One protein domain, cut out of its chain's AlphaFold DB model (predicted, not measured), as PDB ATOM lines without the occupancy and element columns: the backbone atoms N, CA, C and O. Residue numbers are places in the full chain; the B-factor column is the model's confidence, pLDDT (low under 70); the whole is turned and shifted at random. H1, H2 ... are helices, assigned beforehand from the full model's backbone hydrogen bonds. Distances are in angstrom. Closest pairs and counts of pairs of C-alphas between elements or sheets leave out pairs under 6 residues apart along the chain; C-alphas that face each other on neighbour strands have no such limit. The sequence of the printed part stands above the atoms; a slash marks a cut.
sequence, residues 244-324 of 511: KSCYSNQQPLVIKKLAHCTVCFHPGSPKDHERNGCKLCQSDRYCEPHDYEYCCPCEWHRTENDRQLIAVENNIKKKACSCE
ATOM      1  N   LYS A 244     -15.853  16.971 -22.359       61.66
ATOM      2  CA  LYS A 244     -14.850  17.273 -23.392       61.66
ATOM      3  C   LYS A 244     -14.259  18.649 -23.125       61.66
ATOM      4  O   LYS A 244     -14.956  19.644 -23.348       61.66
ATOM      5  N   SER A 245     -12.980  18.705 -22.722       53.69
ATOM      6  CA  SER A 245     -12.248  19.961 -22.489       53.69
ATOM      7  C   SER A 245     -12.611  20.998 -23.560       53.69
ATOM      8  O   SER A 245     -12.662  20.691 -24.757       53.69
ATOM      9  N   CYS A 246     -12.960  22.219 -23.142       49.69
ATOM     10  CA  CYS A 246     -13.590  23.228 -24.005       49.69
ATOM     11  C   CYS A 246     -12.637  23.795 -25.102       49.69
ATOM     12  O   CYS A 246     -12.889  24.874 -25.629       49.69
ATOM     13  N   TYR A 247     -11.576  23.060 -25.480       48.34
ATOM     14  CA  TYR A 247     -10.465  23.464 -26.351       48.34
ATOM     15  C   TYR A 247     -10.162  22.522 -27.533       48.34
ATOM     16  O   TYR A 247      -9.089  22.623 -28.124       48.34
ATOM     17  N   SER A 248     -11.066  21.626 -27.951       48.72
ATOM     18  CA  SER A 248     -10.852  20.904 -29.218       48.72
ATOM     19  C   SER A 248     -11.261  21.775 -30.417       48.72
ATOM     20  O   SER A 248     -12.373  21.667 -30.936       48.72
ATOM     21  N   ASN A 249     -10.367  22.658 -30.862       46.50
ATOM     22  CA  ASN A 249     -10.497  23.336 -32.153       46.50
ATOM     23  C   ASN A 249     -10.266  22.315 -33.276       46.50
ATOM     24  O   ASN A 249      -9.134  22.104 -33.706       46.50
ATOM     25  N   GLN A 250     -11.326  21.678 -33.773       48.72
ATOM     26  CA  GLN A 250     -11.261  21.064 -35.097       48.72
ATOM     27  C   GLN A 250     -11.253  22.199 -36.127       48.72
ATOM     28  O   GLN A 250     -12.211  22.965 -36.223       48.72
ATOM     29  N   GLN A 251     -10.139  22.358 -36.848       47.03
ATOM     30  CA  GLN A 251     -10.041  23.317 -37.946       47.03
ATOM     31  C   GLN A 251     -11.079  22.957 -39.024       47.03
ATOM     32  O   GLN A 251     -11.066  21.824 -39.509       47.03
ATOM     33  N   PRO A 252     -11.976  23.882 -39.414       52.53
ATOM     34  CA  PRO A 252     -12.926  23.617 -40.484       52.53
ATOM     35  C   PRO A 252     -12.187  23.430 -41.811       52.53
ATOM     36  O   PRO A 252     -11.320  24.234 -42.161       52.53
ATOM     37  N   LEU A 253     -12.558  22.401 -42.573       55.59
ATOM     38  CA  LEU A 253     -12.142  22.244 -43.966       55.59
ATOM     39  C   LEU A 253     -12.605  23.476 -44.766       55.59
ATOM     40  O   LEU A 253     -13.787  23.816 -44.779       55.59
ATOM     41  N   VAL A 254     -11.669  24.179 -45.410       57.97
ATOM     42  CA  VAL A 254     -11.965  25.401 -46.173       57.97
ATOM     43  C   VAL A 254     -12.500  25.021 -47.555       57.97
ATOM     44  O   VAL A 254     -11.732  24.717 -48.465       57.97
ATOM     45  N   ILE A 255     -13.823  25.060 -47.724       66.50
ATOM     46  CA  ILE A 255     -14.475  24.900 -49.032       66.50
ATOM     47  C   ILE A 255     -14.469  26.250 -49.766       66.50
ATOM     48  O   ILE A 255     -14.839  27.283 -49.203       66.50
ATOM     49  N   LYS A 256     -14.038  26.266 -51.036       70.19
ATOM     50  CA  LYS A 256     -13.997  27.488 -51.859       70.19
ATOM     51  C   LYS A 256     -15.411  27.991 -52.173       70.19
ATOM     52  O   LYS A 256     -16.271  27.220 -52.589       70.19
ATOM     53  N   LYS A 257     -15.622  29.304 -52.036       75.56
ATOM     54  CA  LYS A 257     -16.873  29.980 -52.410       75.56
ATOM     55  C   LYS A 257     -17.090  29.889 -53.921       75.56
ATOM     56  O   LYS A 257     -16.286  30.417 -54.687       75.56
ATOM     57  N   LEU A 258     -18.179  29.246 -54.339       77.38
ATOM     58  CA  LEU A 258     -18.590  29.211 -55.744       77.38
ATOM     59  C   LEU A 258     -19.294  30.515 -56.152       77.38
ATOM     60  O   LEU A 258     -19.998  31.140 -55.353       77.38
ATOM     61  N   ALA A 259     -19.120  30.911 -57.414       78.25
ATOM     62  CA  ALA A 259     -19.920  31.967 -58.029       78.25
ATOM     63  C   ALA A 259     -21.383  31.510 -58.151       78.25
ATOM     64  O   ALA A 259     -21.636  30.325 -58.358       78.25
ATOM     65  N   HIS A 260     -22.324  32.443 -58.015       84.19
ATOM     66  CA  HIS A 260     -23.756  32.190 -58.168       84.19
ATOM     67  C   HIS A 260     -24.344  33.168 -59.187       84.19
ATOM     68  O   HIS A 260     -23.900  34.317 -59.275       84.19
ATOM     69  N   CYS A 261     -25.334  32.714 -59.951       80.44
ATOM     70  CA  CYS A 261     -26.027  33.546 -60.921       80.44
ATOM     71  C   CYS A 261     -26.876  34.597 -60.200       80.44
ATOM     72  O   CYS A 261     -27.519  34.306 -59.196       80.44
ATOM     73  N   THR A 262     -26.901  35.821 -60.722       80.88
ATOM     74  CA  THR A 262     -27.640  36.947 -60.132       80.88
ATOM     75  C   THR A 262     -29.149  36.865 -60.350       80.88
ATOM     76  O   THR A 262     -29.875  37.648 -59.752       80.88
ATOM     77  N   VAL A 263     -29.613  35.954 -61.217       80.25
ATOM     78  CA  VAL A 263     -31.034  35.790 -61.559       80.25
ATOM     79  C   VAL A 263     -31.654  34.625 -60.789       80.25
ATOM     80  O   VAL A 263     -32.599  34.834 -60.042       80.25
ATOM     81  N   CYS A 264     -31.096  33.414 -60.901       80.62
ATOM     82  CA  CYS A 264     -31.639  32.223 -60.231       80.62
ATOM     83  C   CYS A 264     -30.883  31.797 -58.965       80.62
ATOM     84  O   CYS A 264     -31.175  30.745 -58.411       80.62
ATOM     85  N   PHE A 265     -29.844  32.518 -58.536       78.12
ATOM     86  CA  PHE A 265     -29.054  32.192 -57.334       78.12
ATOM     87  C   PHE A 265     -28.464  30.766 -57.284       78.12
ATOM     88  O   PHE A 265     -28.038  30.297 -56.227       78.12
ATOM     89  N   HIS A 266     -28.375  30.084 -58.429       82.75
ATOM     90  CA  HIS A 266     -27.763  28.764 -58.565       82.75
ATOM     91  C   HIS A 266     -26.248  28.858 -58.792       82.75
ATOM     92  O   HIS A 266     -25.781  29.862 -59.339       82.75
ATOM     93  N   PRO A 267     -25.471  27.818 -58.430       83.00
ATOM     94  CA  PRO A 267     -24.032  27.783 -58.680       83.00
ATOM     95  C   PRO A 267     -23.682  27.950 -60.169       83.00
ATOM     96  O   PRO A 267     -24.290  27.324 -61.038       83.00
ATOM     97  N   GLY A 268     -22.679  28.780 -60.450       79.81
ATOM     98  CA  GLY A 268     -22.239  29.187 -61.789       79.81
ATOM     99  C   GLY A 268     -22.318  30.704 -61.975       79.81
ATOM    100  O   GLY A 268     -23.125  31.370 -61.331       79.81
ATOM    101  N   SER A 269     -21.456  31.280 -62.817       82.31
ATOM    102  CA  SER A 269     -21.546  32.712 -63.121       82.31
ATOM    103  C   SER A 269     -22.713  32.996 -64.082       82.31
ATOM    104  O   SER A 269     -23.101  32.106 -64.842       82.31
ATOM    105  N   PRO A 270     -23.254  34.230 -64.121       80.88
ATOM    106  CA  PRO A 270     -24.287  34.599 -65.094       80.88
ATOM    107  C   PRO A 270     -23.887  34.279 -66.543       80.88
ATOM    108  O   PRO A 270     -24.680  33.736 -67.304       80.88
ATOM    109  N   LYS A 271     -22.610  34.502 -66.890       80.62
ATOM    110  CA  LYS A 271     -22.058  34.201 -68.220       80.62
ATOM    111  C   LYS A 271     -22.004  32.703 -68.527       80.62
ATOM    112  O   LYS A 271     -22.091  32.322 -69.691       80.62
ATOM    113  N   ASP A 272     -21.835  31.857 -67.511       81.38
ATOM    114  CA  ASP A 272     -21.856  30.402 -67.694       81.38
ATOM    115  C   ASP A 272     -23.276  29.909 -67.957       81.38
ATOM    116  O   ASP A 272     -23.473  29.034 -68.798       81.38
ATOM    117  N   HIS A 273     -24.263  30.491 -67.271       84.31
ATOM    118  CA  HIS A 273     -25.675  30.149 -67.460       84.31
ATOM    119  C   HIS A 273     -26.216  30.655 -68.804       84.31
ATOM    120  O   HIS A 273     -27.001  29.952 -69.429       84.31
ATOM    121  N   GLU A 274     -25.738  31.799 -69.304       80.31
ATOM    122  CA  GLU A 274     -26.047  32.282 -70.664       80.31
ATOM    123  C   GLU A 274     -25.522  31.345 -71.767       80.31
ATOM    124  O   GLU A 274     -26.122  31.248 -72.837       80.31
ATOM    125  N   ARG A 275     -24.389  30.663 -71.532       81.56
ATOM    126  CA  ARG A 275     -23.734  29.806 -72.538       81.56
ATOM    127  C   ARG A 275     -24.157  28.344 -72.475       81.56
ATOM    128  O   ARG A 275     -24.289  27.718 -73.520       81.56
ATOM    129  N   ASN A 276     -24.301  27.804 -71.268       81.56
ATOM    130  CA  ASN A 276     -24.473  26.368 -71.032       81.56
ATOM    131  C   ASN A 276     -25.823  26.020 -70.387       81.56
ATOM    132  O   ASN A 276     -26.065  24.847 -70.102       81.56
ATOM    133  N   GLY A 277     -26.667  27.019 -70.112       79.94
ATOM    134  CA  GLY A 277     -27.912  26.832 -69.379       79.94
ATOM    135  C   GLY A 277     -27.713  26.576 -67.881       79.94
ATOM    136  O   GLY A 277     -26.593  26.470 -67.369       79.94
ATOM    137  N   CYS A 278     -28.819  26.475 -67.146       81.88
ATOM    138  CA  CYS A 278     -28.840  26.167 -65.723       81.88
ATOM    139  C   CYS A 278     -29.528  24.821 -65.467       81.88
ATOM    140  O   CYS A 278     -30.741  24.684 -65.618       81.88
ATOM    141  N   LYS A 279     -28.768  23.835 -64.973       81.69
ATOM    142  CA  LYS A 279     -29.289  22.490 -64.652       81.69
ATOM    143  C   LYS A 279     -30.391  22.491 -63.592       81.69
ATOM    144  O   LYS A 279     -31.253  21.624 -63.615       81.69
ATOM    145  N   LEU A 280     -30.341  23.437 -62.654       79.94
ATOM    146  CA  LEU A 280     -31.300  23.525 -61.552       79.94
ATOM    147  C   LEU A 280     -32.583  24.275 -61.952       79.94
ATOM    148  O   LEU A 280     -33.640  23.963 -61.420       79.94
ATOM    149  N   CYS A 281     -32.513  25.194 -62.923       78.06
ATOM    150  CA  CYS A 281     -33.698  25.791 -63.557       78.06
ATOM    151  C   CYS A 281     -34.243  24.947 -64.719       78.06
ATOM    152  O   CYS A 281     -35.271  25.304 -65.280       78.06
ATOM    153  N   GLN A 282     -33.535  23.881 -65.118       81.12
ATOM    154  CA  GLN A 282     -33.791  23.129 -66.354       81.12
ATOM    155  C   GLN A 282     -33.900  24.039 -67.589       81.12
ATOM    156  O   GLN A 282     -34.731  23.817 -68.465       81.12
ATOM    157  N   SER A 283     -33.076  25.087 -67.648       78.19
ATOM    158  CA  SER A 283     -33.125  26.072 -68.722       78.19
ATOM    159  C   SER A 283     -31.866  26.042 -69.573       78.19
ATOM    160  O   SER A 283     -30.762  25.916 -69.050       78.19
ATOM    161  N   ASP A 284     -32.024  26.203 -70.885       71.19
ATOM    162  CA  ASP A 284     -30.904  26.101 -71.828       71.19
ATOM    163  C   ASP A 284     -30.220  27.450 -72.108       71.19
ATOM    164  O   ASP A 284     -29.091  27.469 -72.598       71.19
ATOM    165  N   ARG A 285     -30.886  28.585 -71.821       66.12
ATOM    166  CA  ARG A 285     -30.358  29.948 -72.088       66.12
ATOM    167  C   ARG A 285     -30.806  31.059 -71.128       66.12
ATOM    168  O   ARG A 285     -30.146  32.091 -71.078       66.12
ATOM    169  N   TYR A 286     -31.902  30.884 -70.387       71.00
ATOM    170  CA  TYR A 286     -32.482  31.939 -69.543       71.00
ATOM    171  C   TYR A 286     -32.776  31.411 -68.142       71.00
ATOM    172  O   TYR A 286     -33.418  30.378 -67.995       71.00
ATOM    173  N   CYS A 287     -32.297  32.094 -67.108       79.44
ATOM    174  CA  CYS A 287     -32.562  31.721 -65.720       79.44
ATOM    175  C   CYS A 287     -33.840  32.394 -65.219       79.44
ATOM    176  O   CYS A 287     -34.046  33.578 -65.479       79.44
ATOM    177  N   GLU A 288     -34.662  31.667 -64.467       75.69
ATOM    178  CA  GLU A 288     -35.840  32.233 -63.809       75.69
ATOM    179  C   GLU A 288     -35.513  32.649 -62.367       75.69
ATOM    180  O   GLU A 288     -34.723  31.973 -61.696       75.69
ATOM    181  N   PRO A 289     -36.078  33.767 -61.880       78.62
ATOM    182  CA  PRO A 289     -35.924  34.171 -60.492       78.62
ATOM    183  C   PRO A 289     -36.689  33.224 -59.566       78.62
ATOM    184  O   PRO A 289     -37.825  32.843 -59.843       78.62
ATOM    185  N   HIS A 290     -36.069  32.874 -58.443       75.25
ATOM    186  CA  HIS A 290     -36.746  32.161 -57.365       75.25
ATOM    187  C   HIS A 290     -37.415  33.131 -56.388       75.25
ATOM    188  O   HIS A 290     -37.131  34.332 -56.387       75.25
ATOM    189  N   ASP A 291     -38.312  32.596 -55.559       72.00
ATOM    190  CA  ASP A 291     -38.894  33.346 -54.453       72.00
ATOM    191  C   ASP A 291     -37.833  33.775 -53.421       72.00
ATOM    192  O   ASP A 291     -36.665  33.375 -53.459       72.00
ATOM    193  N   TYR A 292     -38.251  34.616 -52.476       62.34
ATOM    194  CA  TYR A 292     -37.383  35.116 -51.413       62.34
ATOM    195  C   TYR A 292     -37.025  34.048 -50.352       62.34
ATOM    196  O   TYR A 292     -36.173  34.316 -49.506       62.34
ATOM    197  N   GLU A 293     -37.655  32.867 -50.363       66.31
ATOM    198  CA  GLU A 293     -37.424  31.769 -49.406       66.31
ATOM    199  C   GLU A 293     -36.409  30.736 -49.925       66.31
ATOM    200  O   GLU A 293     -35.948  29.866 -49.176       66.31
ATOM    201  N   TYR A 294     -36.003  30.849 -51.191       73.81
ATOM    202  CA  TYR A 294     -35.089  29.918 -51.829       73.81
ATOM    203  C   TYR A 294     -33.701  29.886 -51.171       73.81
ATOM    204  O   TYR A 294     -32.921  30.841 -51.203       73.81
ATOM    205  N   CYS A 295     -33.351  28.718 -50.630       69.25
ATOM    206  CA  CYS A 295     -32.037  28.435 -50.064       69.25
ATOM    207  C   CYS A 295     -31.206  27.591 -51.041       69.25
ATOM    208  O   CYS A 295     -31.539  26.440 -51.325       69.25
ATOM    209  N   CYS A 296     -30.085  28.140 -51.518       76.94
ATOM    210  CA  CYS A 296     -29.208  27.454 -52.467       76.94
ATOM    211  C   CYS A 296     -28.666  26.128 -51.883       76.94
ATOM    212  O   CYS A 296     -28.018  26.137 -50.832       76.94
ATOM    213  N   PRO A 297     -28.850  24.981 -52.568       74.75
ATOM    214  CA  PRO A 297     -28.498  23.664 -52.043       74.75
ATOM    215  C   PRO A 297     -27.007  23.325 -52.168       74.75
ATOM    216  O   PRO A 297     -26.640  22.176 -51.909       74.75
ATOM    217  N   CYS A 298     -26.155  24.260 -52.600       81.19
ATOM    218  CA  CYS A 298     -24.754  23.978 -52.890       81.19
ATOM    219  C   CYS A 298     -23.949  23.653 -51.626       81.19
ATOM    220  O   CYS A 298     -24.247  24.127 -50.530       81.19
ATOM    221  N   GLU A 299     -22.901  22.850 -51.801       78.62
ATOM    222  CA  GLU A 299     -22.054  22.374 -50.706       78.62
ATOM    223  C   GLU A 299     -21.461  23.532 -49.895       78.62
ATOM    224  O   GLU A 299     -21.506  23.503 -48.673       78.62
ATOM    225  N   TRP A 300     -21.035  24.619 -50.554       81.38
ATOM    226  CA  TRP A 300     -20.520  25.801 -49.857       81.38
ATOM    227  C   TRP A 300     -21.561  26.464 -48.944       81.38
ATOM    228  O   TRP A 300     -21.242  26.773 -47.801       81.38
ATOM    229  N   HIS A 301     -22.805  26.660 -49.401       77.94
ATOM    230  CA  HIS A 301     -23.857  27.247 -48.562       77.94
ATOM    231  C   HIS A 301     -24.279  26.310 -47.429       77.94
ATOM    232  O   HIS A 301     -24.525  26.786 -46.323       77.94
ATOM    233  N   ARG A 302     -24.312  24.989 -47.665       77.50
ATOM    234  CA  ARG A 302     -24.555  24.004 -46.599       77.50
ATOM    235  C   ARG A 302     -23.458  24.064 -45.540       77.50
ATOM    236  O   ARG A 302     -23.766  24.229 -44.367       77.50
ATOM    237  N   THR A 303     -22.192  24.028 -45.949       78.25
ATOM    238  CA  THR A 303     -21.050  24.064 -45.029       78.25
ATOM    239  C   THR A 303     -20.896  25.410 -44.330       78.25
ATOM    240  O   THR A 303     -20.556  25.431 -43.153       78.25
ATOM    241  N   GLU A 304     -21.160  26.540 -44.992       78.81
ATOM    242  CA  GLU A 304     -21.128  27.853 -44.333       78.81
ATOM    243  C   GLU A 304     -22.279  27.998 -43.332       78.81
ATOM    244  O   GLU A 304     -22.068  28.526 -42.243       78.81
ATOM    245  N   ASN A 305     -23.469  27.477 -43.648       76.38
ATOM    246  CA  ASN A 305     -24.577  27.415 -42.695       76.38
ATOM    247  C   ASN A 305     -24.200  26.535 -41.491       76.38
ATOM    248  O   ASN A 305     -24.227  27.011 -40.360       76.38
ATOM    249  N   ASP A 306     -23.710  25.313 -41.717       77.06
ATOM    250  CA  ASP A 306     -23.227  24.431 -40.646       77.06
ATOM    251  C   ASP A 306     -22.115  25.096 -39.815       77.06
ATOM    252  O   ASP A 306     -22.119  25.012 -38.588       77.06
ATOM    253  N   ARG A 307     -21.201  25.842 -40.450       79.50
ATOM    254  CA  ARG A 307     -20.148  26.606 -39.766       79.50
ATOM    255  C   ARG A 307     -20.723  27.709 -38.884       79.50
ATOM    256  O   ARG A 307     -20.255  27.885 -37.760       79.50
ATOM    257  N   GLN A 308     -21.721  28.446 -39.366       79.06
ATOM    258  CA  GLN A 308     -22.413  29.470 -38.580       79.06
ATOM    259  C   GLN A 308     -23.150  28.850 -37.390       79.06
ATOM    260  O   GLN A 308     -23.068  29.379 -36.281       79.06
ATOM    261  N   LEU A 309     -23.808  27.705 -37.584       75.94
ATOM    262  CA  LEU A 309     -24.485  26.968 -36.519       75.94
ATOM    263  C   LEU A 309     -23.491  26.469 -35.455       75.94
ATOM    264  O   LEU A 309     -23.678  26.730 -34.267       75.94
ATOM    265  N   ILE A 310     -22.380  25.857 -35.873       81.44
ATOM    266  CA  ILE A 310     -21.298  25.423 -34.975       81.44
ATOM    267  C   ILE A 310     -20.674  26.620 -34.244       81.44
ATOM    268  O   ILE A 310     -20.355  26.528 -33.060       81.44
ATOM    269  N   ALA A 311     -20.516  27.769 -34.905       83.00
ATOM    270  CA  ALA A 311     -20.004  28.982 -34.268       83.00
ATOM    271  C   ALA A 311     -20.945  29.500 -33.167       83.00
ATOM    272  O   ALA A 311     -20.474  29.932 -32.111       83.00
ATOM    273  N   VAL A 312     -22.263  29.426 -33.382       83.62
ATOM    274  CA  VAL A 312     -23.267  29.749 -32.355       83.62
ATOM    275  C   VAL A 312     -23.166  28.773 -31.182       83.62
ATOM    276  O   VAL A 312     -23.074  29.226 -30.040       83.62
ATOM    277  N   GLU A 313     -23.108  27.464 -31.451       86.19
ATOM    278  CA  GLU A 313     -22.949  26.431 -30.416       86.19
ATOM    279  C   GLU A 313     -21.670  26.657 -29.593       86.19
ATOM    280  O   GLU A 313     -21.725  26.703 -28.367       86.19
ATOM    281  N   ASN A 314     -20.534  26.904 -30.248       85.69
ATOM    282  CA  ASN A 314     -19.248  27.141 -29.588       85.69
ATOM    283  C   ASN A 314     -19.232  28.420 -28.743       85.69
ATOM    284  O   ASN A 314     -18.606  28.453 -27.684       85.69
ATOM    285  N   ASN A 315     -19.919  29.477 -29.182       87.38
ATOM    286  CA  ASN A 315     -20.048  30.709 -28.406       87.38
ATOM    287  C   ASN A 315     -20.841  30.459 -27.114       87.38
ATOM    288  O   ASN A 315     -20.401  30.847 -26.030       87.38
ATOM    289  N   ILE A 316     -21.971  29.753 -27.219       86.56
ATOM    290  CA  ILE A 316     -22.782  29.381 -26.056       86.56
ATOM    291  C   ILE A 316     -21.989  28.444 -25.141       86.56
ATOM    292  O   ILE A 316     -21.903  28.715 -23.948       86.56
ATOM    293  N   LYS A 317     -21.327  27.419 -25.694       87.56
ATOM    294  CA  LYS A 317     -20.451  26.503 -24.950       87.56
ATOM    295  C   LYS A 317     -19.376  27.260 -24.177       87.56
ATOM    296  O   LYS A 317     -19.188  27.003 -22.996       87.56
ATOM    297  N   LYS A 318     -18.684  28.213 -24.810       87.12
ATOM    298  CA  LYS A 318     -17.632  29.009 -24.159       87.12
ATOM    299  C   LYS A 318     -18.175  29.797 -22.966       87.12
ATOM    300  O   LYS A 318     -17.540  29.811 -21.916       87.12
ATOM    301  N   LYS A 319     -19.341  30.433 -23.118       87.69
ATOM    302  CA  LYS A 319     -20.008  31.167 -22.032       87.69
ATOM    303  C   LYS A 319     -20.472  30.223 -20.922       87.69
ATOM    304  O   LYS A 319     -20.219  30.496 -19.756       87.69
ATOM    305  N   ALA A 320     -21.068  29.093 -21.280       86.75
ATOM    306  CA  ALA A 320     -21.547  28.086 -20.341       86.75
ATOM    307  C   ALA A 320     -20.403  27.440 -19.534       86.75
ATOM    308  O   ALA A 320     -20.459  27.450 -18.311       86.75
ATOM    309  N   CYS A 321     -19.324  26.984 -20.194       85.19
ATOM    310  CA  CYS A 321     -18.127  26.438 -19.530       85.19
ATOM    311  C   CYS A 321     -17.451  27.467 -18.601       85.19
ATOM    312  O   CYS A 321     -16.717  27.078 -17.700       85.19
ATOM    313  N   SER A 322     -17.636  28.773 -18.843       85.62
ATOM    314  CA  SER A 322     -17.056  29.824 -17.996       85.62
ATOM    315  C   SER A 322     -17.830  30.062 -16.697       85.62
ATOM    316  O   SER A 322     -17.339  30.767 -15.819       85.62
ATOM    317  N   CYS A 323     -19.030  29.492 -16.567       84.06
ATOM    318  CA  CYS A 323     -19.806  29.561 -15.340       84.06
ATOM    319  C   CYS A 323     -19.361  28.468 -14.365       84.06
ATOM    320  O   CYS A 323     -19.365  27.282 -14.695       84.06
ATOM    321  N   GLU A 324     -19.036  28.865 -13.137       80.25
ATOM    322  CA  GLU A 324     -18.762  27.922 -12.055       80.25
ATOM    323  C   GLU A 324     -19.996  27.049 -11.786       80.25
ATOM    324  O   GLU A 324     -21.114  27.550 -11.657       80.25
TER     325      GLU A 324
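This is residues 244 to 324 of the 511 residues of the protein "GEN1 Holliday junction 5' flap endonuclease" of Molossus molossus (UniProt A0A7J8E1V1). With little regular structure, the domain is one long helix, H2, running out from a head of loops that holds the short helix H1. The opening stretch, residues 244 to 255, runs loosely beside H2 toward that head. The printed part has 81 residues with two named helices, H1 then H2, and no named strand; its class is all helix, with only 30 residues in named elements. It is extended, a rod spanning 61 by 25 by 15 A, with a radius of gyration of the C-alphas of 18.4 A.

H2, residues 299 to 321, measures 31.7 A from C-alpha 299 at (-22.054, 22.374, -50.706) to C-alpha 321 at (-18.127, 26.438, -19.530). H1 is residues 270 to 276, beginning at C-alpha 270 (-24.287, 34.599, -65.094).

H2 and H1 are apart. Residues 308 to 313 of H2 stand free. In both helices every O i to N i+4 pair is within hydrogen-bond range.

The farthest C-alphas, Arg 285 and Glu 324, are 61.2 A apart. The link from H1 to H2, 22 residues, is long. The printed part has no cut. Confidence is under 70 at residues 244 to 255, 285, 292 to 293 and 295.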